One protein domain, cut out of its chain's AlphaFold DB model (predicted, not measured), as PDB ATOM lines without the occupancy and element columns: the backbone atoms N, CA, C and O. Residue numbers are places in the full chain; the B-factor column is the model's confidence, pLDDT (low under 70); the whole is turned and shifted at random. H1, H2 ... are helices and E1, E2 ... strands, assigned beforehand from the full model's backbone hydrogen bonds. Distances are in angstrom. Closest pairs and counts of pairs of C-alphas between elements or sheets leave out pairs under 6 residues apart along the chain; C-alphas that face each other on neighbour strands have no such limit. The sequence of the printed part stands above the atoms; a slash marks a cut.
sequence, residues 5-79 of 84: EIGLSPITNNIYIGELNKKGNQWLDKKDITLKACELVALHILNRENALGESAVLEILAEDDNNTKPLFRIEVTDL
ATOM      1  N   GLU A   5     153.891 124.248 158.309       87.62
ATOM      2  CA  GLU A   5     154.615 123.123 157.733       87.62
ATOM      3  C   GLU A   5     154.168 122.878 156.294       87.62
ATOM      4  O   GLU A   5     153.045 123.224 155.909       87.62
ATOM      5  N   ILE A   6     155.043 122.246 155.510       88.88
ATOM      6  CA  ILE A   6     154.719 121.735 154.177       88.88
ATOM      7  C   ILE A   6     154.474 120.232 154.287       88.88
ATOM      8  O   ILE A   6     155.278 119.501 154.862       88.88
ATOM      9  N   GLY A   7     153.372 119.760 153.713       90.19
ATOM     10  CA  GLY A   7     153.030 118.344 153.686       90.19
ATOM     11  C   GLY A   7     152.583 117.878 152.313       90.19
ATOM     12  O   GLY A   7     151.980 118.629 151.549       90.19
ATOM     13  N   LEU A   8     152.841 116.606 152.025       93.00
ATOM     14  CA  LEU A   8     152.350 115.920 150.838       93.00
ATOM     15  C   LEU A   8     151.221 114.969 151.238       93.00
ATOM     16  O   LEU A   8     151.353 114.206 152.197       93.00
ATOM     17  N   SER A   9     150.114 114.987 150.499       91.00
ATOM     18  CA  SER A   9     149.079 113.965 150.643       91.00
ATOM     19  C   SER A   9     149.579 112.636 150.074       91.00
ATOM     20  O   SER A   9     149.859 112.574 148.877       91.00
ATOM     21  N   PRO A  10     149.623 111.551 150.865       89.69
ATOM     22  CA  PRO A  10     150.045 110.242 150.366       89.69
ATOM     23  C   PRO A  10     149.018 109.602 149.416       89.69
ATOM     24  O   PRO A  10     149.316 108.596 148.785       89.69
ATOM     25  N   ILE A  11     147.802 110.155 149.337       94.31
ATOM     26  CA  ILE A  11     146.709 109.628 148.507       94.31
ATOM     27  C   ILE A  11     146.655 110.356 147.163       94.31
ATOM     28  O   ILE A  11     146.461 109.732 146.126       94.31
ATOM     29  N   THR A  12     146.801 111.683 147.183       94.44
ATOM     30  CA  THR A  12     146.577 112.535 146.004       94.44
ATOM     31  C   THR A  12     147.848 113.163 145.449       94.44
ATOM     32  O   THR A  12     147.805 113.727 144.364       94.44
ATOM     33  N   ASN A  13     148.971 113.091 146.172       92.81
ATOM     34  CA  ASN A  13     150.196 113.848 145.893       92.81
ATOM     35  C   ASN A  13     150.011 115.375 145.876       92.81
ATOM     36  O   ASN A  13     150.900 116.098 145.430       92.81
ATOM     37  N   ASN A  14     148.892 115.885 146.396       95.00
ATOM     38  CA  ASN A  14     148.717 117.322 146.558       95.00
ATOM     39  C   ASN A  14     149.662 117.845 147.642       95.00
ATOM     40  O   ASN A  14     149.870 117.199 148.677       95.00
ATOM     41  N   ILE A  15     150.198 119.034 147.400       92.12
ATOM     42  CA  ILE A  15     151.095 119.756 148.292       92.12
ATOM     43  C   ILE A  15     150.258 120.745 149.099       92.12
ATOM     44  O   ILE A  15     149.534 121.573 148.542       92.12
ATOM     45  N   TYR A  16     150.383 120.670 150.418       91.19
ATOM     46  CA  TYR A  16     149.693 121.540 151.358       91.19
ATOM     47  C   TYR A  16     150.685 122.339 152.183       91.19
ATOM     48  O   TYR A  16     151.771 121.860 152.511       91.19
ATOM     49  N   ILE A  17     150.257 123.535 152.564       88.75
ATOM     50  CA  ILE A  17     150.939 124.374 153.538       88.75
ATOM     51  C   ILE A  17     149.944 124.805 154.604       88.75
ATOM     52  O   ILE A  17     148.801 125.124 154.278       88.75
ATOM     53  N   GLY A  18     150.327 124.775 155.873       88.06
ATOM     54  CA  GLY A  18     149.348 124.986 156.936       88.06
ATOM     55  C   GLY A  18     149.922 124.910 158.337       88.06
ATOM     56  O   GLY A  18     151.088 124.585 158.513       88.06
ATOM     57  N   GLU A  19     149.101 125.215 159.331       88.38
ATOM     58  CA  GLU A  19     149.478 125.150 160.741       88.38
ATOM     59  C   GLU A  19     149.193 123.751 161.296       88.38
ATOM     60  O   GLU A  19     148.094 123.214 161.125       88.38
ATOM     61  N   LEU A  20     150.165 123.164 161.994       87.81
ATOM     62  CA  LEU A  20     149.945 121.938 162.758       87.81
ATOM     63  C   LEU A  20     149.561 122.256 164.204       87.81
ATOM     64  O   LEU A  20     149.934 123.280 164.776       87.81
ATOM     65  N   ASN A  21     148.849 121.330 164.841       89.19
ATOM     66  CA  ASN A  21     148.618 121.391 166.277       89.19
ATOM     67  C   ASN A  21     149.952 121.323 167.054       89.19
ATOM     68  O   ASN A  21     150.995 120.946 166.523       89.19
ATOM     69  N   LYS A  22     149.924 121.610 168.362       86.81
ATOM     70  CA  LYS A  22     151.134 121.586 169.216       86.81
ATOM     71  C   LYS A  22     151.888 120.246 169.220       86.81
ATOM     72  O   LYS A  22     153.036 120.206 169.641       86.81
ATOM     73  N   LYS A  23     151.232 119.151 168.817       87.88
ATOM     74  CA  LYS A  23     151.815 117.805 168.735       87.88
ATOM     75  C   LYS A  23     152.410 117.496 167.357       87.88
ATOM     76  O   LYS A  23     153.000 116.433 167.204       87.88
ATOM     77  N   GLY A  24     152.233 118.368 166.363       85.00
ATOM     78  CA  GLY A  24     152.746 118.177 165.008       85.00
ATOM     79  C   GLY A  24     152.076 117.038 164.234       85.00
ATOM     80  O   GLY A  24     152.663 116.531 163.288       85.00
ATOM     81  N   ASN A  25     150.885 116.580 164.640       87.81
ATOM     82  CA  ASN A  25     150.267 115.378 164.060       87.81
ATOM     83  C   ASN A  25     148.915 115.617 163.374       87.81
ATOM     84  O   ASN A  25     148.355 114.691 162.790       87.81
ATOM     85  N   GLN A  26     148.370 116.831 163.454       89.06
ATOM     86  CA  GLN A  26     147.111 117.203 162.810       89.06
ATOM     87  C   GLN A  26     147.185 118.638 162.305       89.06
ATOM     88  O   GLN A  26     147.691 119.508 163.011       89.06
ATOM     89  N   TRP A  27     146.631 118.877 161.117       90.06
ATOM     90  CA  TRP A  27     146.444 120.213 160.558       90.06
ATOM     91  C   TRP A  27     145.317 120.935 161.300       90.06
ATOM     92  O   TRP A  27     144.223 120.386 161.429       90.06
ATOM     93  N   LEU A  28     145.589 122.145 161.782       89.25
ATOM     94  CA  LEU A  28     144.577 123.070 162.298       89.25
ATOM     95  C   LEU A  28     143.955 123.881 161.159       89.25
ATOM     96  O   LEU A  28     142.744 124.067 161.127       89.25
ATOM     97  N   ASP A  29     144.791 124.305 160.215       87.75
ATOM     98  CA  ASP A  29     144.404 124.956 158.967       87.75
ATOM     99  C   ASP A  29     145.407 124.572 157.873       87.75
ATOM    100  O   ASP A  29     146.579 124.318 158.173       87.75
ATOM    101  N   LYS A  30     144.961 124.483 156.616       88.94
ATOM    102  CA  LYS A  30     145.835 124.190 155.473       88.94
ATOM    103  C   LYS A  30     145.280 124.729 154.160       88.94
ATOM    104  O   LYS A  30     144.079 124.688 153.903       88.94
ATOM    105  N   LYS A  31     146.191 125.100 153.266       88.56
ATOM    106  CA  LYS A  31     145.921 125.563 151.905       88.56
ATOM    107  C   LYS A  31     146.575 124.622 150.900       88.56
ATOM    108  O   LYS A  31     147.744 124.274 151.054       88.56
ATOM    109  N   ASP A  32     145.819 124.205 149.886       91.50
ATOM    110  CA  ASP A  32     146.374 123.484 148.737       91.50
ATOM    111  C   ASP A  32     147.191 124.460 147.884       91.50
ATOM    112  O   ASP A  32     146.705 125.528 147.497       91.50
ATOM    113  N   ILE A  33     148.446 124.110 147.629       90.31
ATOM    114  CA  ILE A  33     149.390 124.921 146.856       90.31
ATOM    115  C   ILE A  33     149.972 124.151 145.673       90.31
ATOM    116  O   ILE A  33     150.918 124.622 145.047       90.31
ATOM    117  N   THR A  34     149.400 122.990 145.345       91.56
ATOM    118  CA  THR A  34     149.905 122.081 144.308       91.56
ATOM    119  C   THR A  34     150.050 122.795 142.972       91.56
ATOM    120  O   THR A  34     151.131 122.797 142.388       91.56
ATOM    121  N   LEU A  35     148.987 123.470 142.522       91.00
ATOM    122  CA  LEU A  35     148.994 124.181 141.245       91.00
ATOM    123  C   LEU A  35     150.066 125.276 141.219       91.00
ATOM    124  O   LEU A  35     150.859 125.321 140.289       91.00
ATOM    125  N   LYS A  36     150.154 126.088 142.278       88.12
ATOM    126  CA  LYS A  36     151.146 127.168 142.373       88.12
ATOM    127  C   LYS A  36     152.581 126.642 142.394       88.12
ATOM    128  O   LYS A  36     153.470 127.248 141.806       88.12
ATOM    129  N   ALA A  37     152.818 125.510 143.057       86.31
ATOM    130  CA  ALA A  37     154.118 124.851 143.048       86.31
ATOM    131  C   ALA A  37     154.479 124.351 141.638       86.31
ATOM    132  O   ALA A  37     155.602 124.564 141.183       86.31
ATOM    133  N   CYS A  38     153.529 123.750 140.915       88.62
ATOM    134  CA  CYS A  38     153.726 123.338 139.523       88.62
ATOM    135  C   CYS A  38     153.965 124.532 138.586       88.62
ATOM    136  O   CYS A  38     154.868 124.478 137.753       88.62
ATOM    137  N   GLU A  39     153.204 125.617 138.741       86.94
ATOM    138  CA  GLU A  39     153.394 126.871 138.002       86.94
ATOM    139  C   GLU A  39     154.795 127.437 138.228       86.94
ATOM    140  O   GLU A  39     155.458 127.830 137.273       86.94
ATOM    141  N   LEU A  40     155.288 127.421 139.469       84.94
ATOM    142  CA  LEU A  40     156.627 127.908 139.790       84.94
ATOM    143  C   LEU A  40     157.727 127.092 139.097       84.94
ATOM    144  O   LEU A  40     158.697 127.657 138.593       84.94
ATOM    145  N   VAL A  41     157.561 125.768 139.031       84.62
ATOM    146  CA  VAL A  41     158.468 124.890 138.278       84.62
ATOM    147  C   VAL A  41     158.396 125.188 136.781       84.62
ATOM    148  O   VAL A  41     159.437 125.299 136.134       84.62
ATOM    149  N   ALA A  42     157.196 125.362 136.225       85.06
ATOM    150  CA  ALA A  42     157.021 125.712 134.817       85.06
ATOM    151  C   ALA A  42     157.678 127.063 134.486       85.06
ATOM    152  O   ALA A  42     158.422 127.156 133.512       85.06
ATOM    153  N   LEU A  43     157.480 128.080 135.330       81.75
ATOM    154  CA  LEU A  43     158.121 129.390 135.207       81.75
ATOM    155  C   LEU A  43     159.645 129.283 135.268       81.75
ATOM    156  O   LEU A  43     160.328 129.888 134.447       81.75
ATOM    157  N   HIS A  44     160.185 128.480 136.189       78.94
ATOM    158  CA  HIS A  44     161.625 128.241 136.258       78.94
ATOM    159  C   HIS A  44     162.170 127.645 134.950       78.94
ATOM    160  O   HIS A  44     163.201 128.091 134.449       78.94
ATOM    161  N   ILE A  45     161.468 126.671 134.362       78.12
ATOM    162  CA  ILE A  45     161.866 126.046 133.091       78.12
ATOM    163  C   ILE A  45     161.780 127.049 131.930       78.12
ATOM    164  O   ILE A  45     162.738 127.172 131.169       78.12
ATOM    165  N   LEU A  46     160.679 127.798 131.819       77.75
ATOM    166  CA  LEU A  46     160.476 128.786 130.751       77.75
ATOM    167  C   LEU A  46     161.478 129.946 130.827       77.75
ATOM    168  O   LEU A  46     161.989 130.392 129.801       77.75
ATOM    169  N   ASN A  47     161.803 130.422 132.029       71.00
ATOM    170  CA  ASN A  47     162.803 131.478 132.211       71.00
ATOM    171  C   ASN A  47     164.216 130.976 131.883       71.00
ATOM    172  O   ASN A  47     165.027 131.717 131.328       71.00
ATOM    173  N   ARG A  48     164.499 129.693 132.138       61.97
ATOM    174  CA  ARG A  48     165.767 129.057 131.759       61.97
ATOM    175  C   ARG A  48     165.959 128.982 130.242       61.97
ATOM    176  O   ARG A  48     167.089 129.124 129.782       61.97
ATOM    177  N   GLU A  49     164.890 128.776 129.474       56.16
ATOM    178  CA  GLU A  49     164.934 128.803 128.002       56.16
ATOM    179  C   GLU A  49     165.148 130.220 127.440       56.16
ATOM    180  O   GLU A  49     165.696 130.367 126.351       56.16
ATOM    181  N   ASN A  50     164.801 131.258 128.210       51.09
ATOM    182  CA  ASN A  50     164.848 132.662 127.789       51.09
ATOM    183  C   ASN A  50     166.067 133.452 128.297       51.09
ATOM    184  O   ASN A  50     166.091 134.671 128.164       51.09
ATOM    185  N   ALA A  51     167.102 132.767 128.791       51.31
ATOM    186  CA  ALA A  51     168.320 133.361 129.342       51.31
ATOM    187  C   ALA A  51     168.088 134.155 130.636       51.31
ATOM    188  O   ALA A  51     167.848 135.352 130.607       51.31
ATOM    189  N   LEU A  52     168.228 133.470 131.772       47.28
ATOM    190  CA  LEU A  52     168.866 133.921 133.018       47.28
ATOM    191  C   LEU A  52     168.744 132.746 134.000       47.28
ATOM    192  O   LEU A  52     167.660 132.211 134.212       47.28
ATOM    193  N   GLY A  53     169.867 132.275 134.541       53.06
ATOM    194  CA  GLY A  53     169.938 131.129 135.457       53.06
ATOM    195  C   GLY A  53     169.383 131.421 136.853       53.06
ATOM    196  O   GLY A  53     170.009 131.056 137.843       53.06
ATOM    197  N   GLU A  54     168.256 132.122 136.935       58.44
ATOM    198  CA  GLU A  54     167.682 132.623 138.176       58.44
ATOM    199  C   GLU A  54     166.653 131.643 138.756       58.44
ATOM    200  O   GLU A  54     165.847 131.026 138.048       58.44
ATOM    201  N   SER A  55     166.705 131.474 140.079       66.06
ATOM    202  CA  SER A  55     165.713 130.720 140.842       66.06
ATOM    203  C   SER A  55     164.332 131.353 140.683       66.06
ATOM    204  O   SER A  55     164.190 132.570 140.796       66.06
ATOM    205  N   ALA A  56     163.293 130.538 140.492       72.06
ATOM    206  CA  ALA A  56     161.924 131.044 140.555       72.06
ATOM    207  C   ALA A  56     161.447 131.015 142.013       72.06
ATOM    208  O   ALA A  56     161.563 129.989 142.683       72.06
ATOM    209  N   VAL A  57     160.905 132.128 142.510       76.00
ATOM    210  CA  VAL A  57     160.437 132.259 143.899       76.00
ATOM    211  C   VAL A  57     158.933 132.525 143.934       76.00
ATOM    212  O   VAL A  57     158.438 133.403 143.233       76.00
ATOM    213  N   LEU A  58     158.216 131.788 144.780       71.88
ATOM    214  CA  LEU A  58     156.823 132.034 145.134       71.88
ATOM    215  C   LEU A  58     156.729 132.395 146.612       71.88
ATOM    216  O   LEU A  58     157.112 131.620 147.489       71.88
ATOM    217  N   GLU A  59     156.143 133.550 146.886       74.88
ATOM    218  CA  GLU A  59     155.819 133.988 148.234       74.88
ATOM    219  C   GLU A  59     154.338 133.723 148.524       74.88
ATOM    220  O   GLU A  59     153.446 134.138 147.782       74.88
ATOM    221  N   ILE A  60     154.067 132.986 149.600       70.38
ATOM    222  CA  ILE A  60     152.716 132.647 150.039       70.38
ATOM    223  C   ILE A  60     152.403 133.472 151.284       70.38
ATOM    224  O   ILE A  60     152.943 133.259 152.373       70.38
ATOM    225  N   LEU A  61     151.480 134.409 151.100       68.31
ATOM    226  CA  LEU A  61     150.781 135.095 152.174       68.31
ATOM    227  C   LEU A  61     149.682 134.139 152.657       68.31
ATOM    228  O   LEU A  61     148.792 133.774 151.881       68.31
ATOM    229  N   ALA A  62     149.768 133.671 153.903       58.12
ATOM    230  CA  ALA A  62     148.551 133.232 154.579       58.12
ATOM    231  C   ALA A  62     147.864 134.505 155.084       58.12
ATOM    232  O   ALA A  62     148.532 135.427 155.552       58.12
ATOM    233  N   GLU A  63     146.557 134.583 154.875       55.12
ATOM    234  CA  GLU A  63     145.738 135.740 155.220       55.12
ATOM    235  C   GLU A  63     145.739 135.904 156.747       55.12
ATOM    236  O   GLU A  63     145.024 135.222 157.473       55.12
ATOM    237  N   ASP A  64     146.634 136.754 157.242       49.38
ATOM    238  CA  ASP A  64     146.449 137.477 158.492       49.38
ATOM    239  C   ASP A  64     146.230 138.927 158.067       49.38
ATOM    240  O   ASP A  64     147.106 139.531 157.437       49.38
ATOM    241  N   ASP A  65     145.032 139.432 158.346       52.41
ATOM    242  CA  ASP A  65     144.387 140.627 157.788       52.41
ATOM    243  C   ASP A  65     145.167 141.950 157.956       52.41
ATOM    244  O   ASP A  65     144.657 143.015 157.621       52.41
ATOM    245  N   ASN A  66     146.403 141.923 158.464       56.31
ATOM    246  CA  ASN A  66     147.197 143.108 158.780       56.31
ATOM    247  C   ASN A  66     148.691 143.058 158.412       56.31
ATOM    248  O   ASN A  66     149.413 143.962 158.838       56.31
ATOM    249  N   ASN A  67     149.214 142.073 157.664       52.81
ATOM    250  CA  ASN A  67     150.672 142.019 157.460       52.81
ATOM    251  C   ASN A  67     151.144 141.715 156.030       52.81
ATOM    252  O   ASN A  67     150.959 140.631 155.490       52.81
ATOM    253  N   THR A  68     151.874 142.673 155.462       57.94
ATOM    254  CA  THR A  68     152.521 142.687 154.137       57.94
ATOM    255  C   THR A  68     153.698 141.710 153.988       57.94
ATOM    256  O   THR A  68     154.441 141.796 153.011       57.94
ATOM    257  N   LYS A  69     153.914 140.797 154.944       63.81
ATOM    258  CA  LYS A  69     155.076 139.900 154.969       63.81
ATOM    259  C   LYS A  69     154.669 138.460 154.634       63.81
ATOM    260  O   LYS A  69     153.767 137.935 155.288       63.81
ATOM    261  N   PRO A  70     155.354 137.788 153.689       66.12
ATOM    262  CA  PRO A  70     155.084 136.390 153.377       66.12
ATOM    263  C   PRO A  70     155.308 135.501 154.595       66.12
ATOM    264  O   PRO A  70     156.326 135.604 155.285       66.12
ATOM    265  N   LEU A  71     154.347 134.612 154.842       71.25
ATOM    266  CA  LEU A  71     154.480 133.578 155.865       71.25
ATOM    267  C   LEU A  71     155.372 132.445 155.365       71.25
ATOM    268  O   LEU A  71     156.109 131.860 156.155       71.25
ATOM    269  N   PHE A  72     155.346 132.189 154.054       72.25
ATOM    270  CA  PHE A  72     156.160 131.173 153.397       72.25
ATOM    271  C   PHE A  72     156.795 131.684 152.123       72.25
ATOM    272  O   PHE A  72     156.186 132.430 151.360       72.25
ATOM    273  N   ARG A  73     158.009 131.206 151.873       77.25
ATOM    274  CA  ARG A  73     158.724 131.390 150.618       77.25
ATOM    275  C   ARG A  73     159.107 130.017 150.082       77.25
ATOM    276  O   ARG A  73     159.772 129.251 150.775       77.25
ATOM    277  N   ILE A  74     158.670 129.720 148.866       77.19
ATOM    278  CA  ILE A  74     159.056 128.533 148.105       77.19
ATOM    279  C   ILE A  74     159.999 128.997 147.006       77.19
ATOM    280  O   ILE A  74     159.696 129.941 146.282       77.19
ATOM    281  N   GLU A  75     161.144 128.341 146.880       80.94
ATOM    282  CA  GLU A  75     162.131 128.633 145.848       80.94
ATOM    283  C   GLU A  75     162.406 127.368 145.038       80.94
ATOM    284  O   GLU A  75     162.639 126.298 145.602       80.94
ATOM    285  N   VAL A  76     162.360 127.495 143.715       79.25
ATOM    286  CA  VAL A  76     162.733 126.445 142.767       79.25
ATOM    287  C   VAL A  76     164.093 126.797 142.187       79.25
ATOM    288  O   VAL A  76     164.266 127.851 141.572       79.25
ATOM    289  N   THR A  77     165.043 125.887 142.376       74.62
ATOM    290  CA  THR A  77     166.426 126.007 141.913       74.62
ATOM    291  C   THR A  77     166.784 124.842 140.993       74.62
ATOM    292  O   THR A  77     166.281 123.725 141.144       74.62
ATOM    293  N   ASP A  78     167.672 125.082 140.024       73.44
ATOM    294  CA  ASP A  78     168.150 124.017 139.142       73.44
ATOM    295  C   ASP A  78     169.215 123.172 139.848       73.44
ATOM    296  O   ASP A  78     170.368 123.584 140.001       73.44
ATOM    297  N   LEU A  79     168.861 121.939 140.206       69.44
ATOM    298  CA  LEU A  79     169.786 121.004 140.850       69.44
ATOM    299  C   LEU A  79     170.985 120.618 139.965       69.44
ATOM    300  O   LEU A  79     171.995 120.154 140.487       69.44
TER     301      LEU A  79
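AT A GLANCE: This is residues 5 to 79 of the 84 residues of an uncharacterized protein of Campylobacter sp. CCUG 57310 (UniProt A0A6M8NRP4). A three-stranded sheet, E1 E2 E3, forms one end of a flat, loose shape; helix H1 runs away from it, with the hairpin of E4 and E5 packed alongside the helix. The 75 printed residues include, in order, E1 E2 E3 H1 E4 E5, mixed in class, both sheets antiparallel. The radius of gyration of the C-alphas is 14.5 A; the spans are 44 by 35 by 18 A.

HOW THE PARTS SIT: E1, residues 5 to 8, E2, residues 15 to 20, and E3, residues 27 to 32, make a meander, each strand the antiparallel neighbour of the one before. Within hydrogen-bond range are N 7 and O 16, 2.9 A, and N 19 and O 29, 2.9 A. H1, residues 34 to 49, only grazes this sheet with residues 34 to 38; its O i to N i+4 pairs are all within range. E4, residues 56 to 60, and E5, residues 72 to 76, form a hairpin at 162 degrees, with N 58 and O 74 2.8 A apart. The closest C-alphas of H1 and E4 are His 44 and Ala 56, 5.1 A.

IN THESE COORDINATES: C-alpha 5 begins E1 at (154.615, 123.123, 157.733). H1 measures 23.2 A. E5 ends at C-alpha 76, (162.733, 126.445, 142.767).

THE WHOLE: The printed part has no cut. E4 to E5 is a long link. pLDDT is under 70 at residues 48 to 55, 61 to 70 and 79.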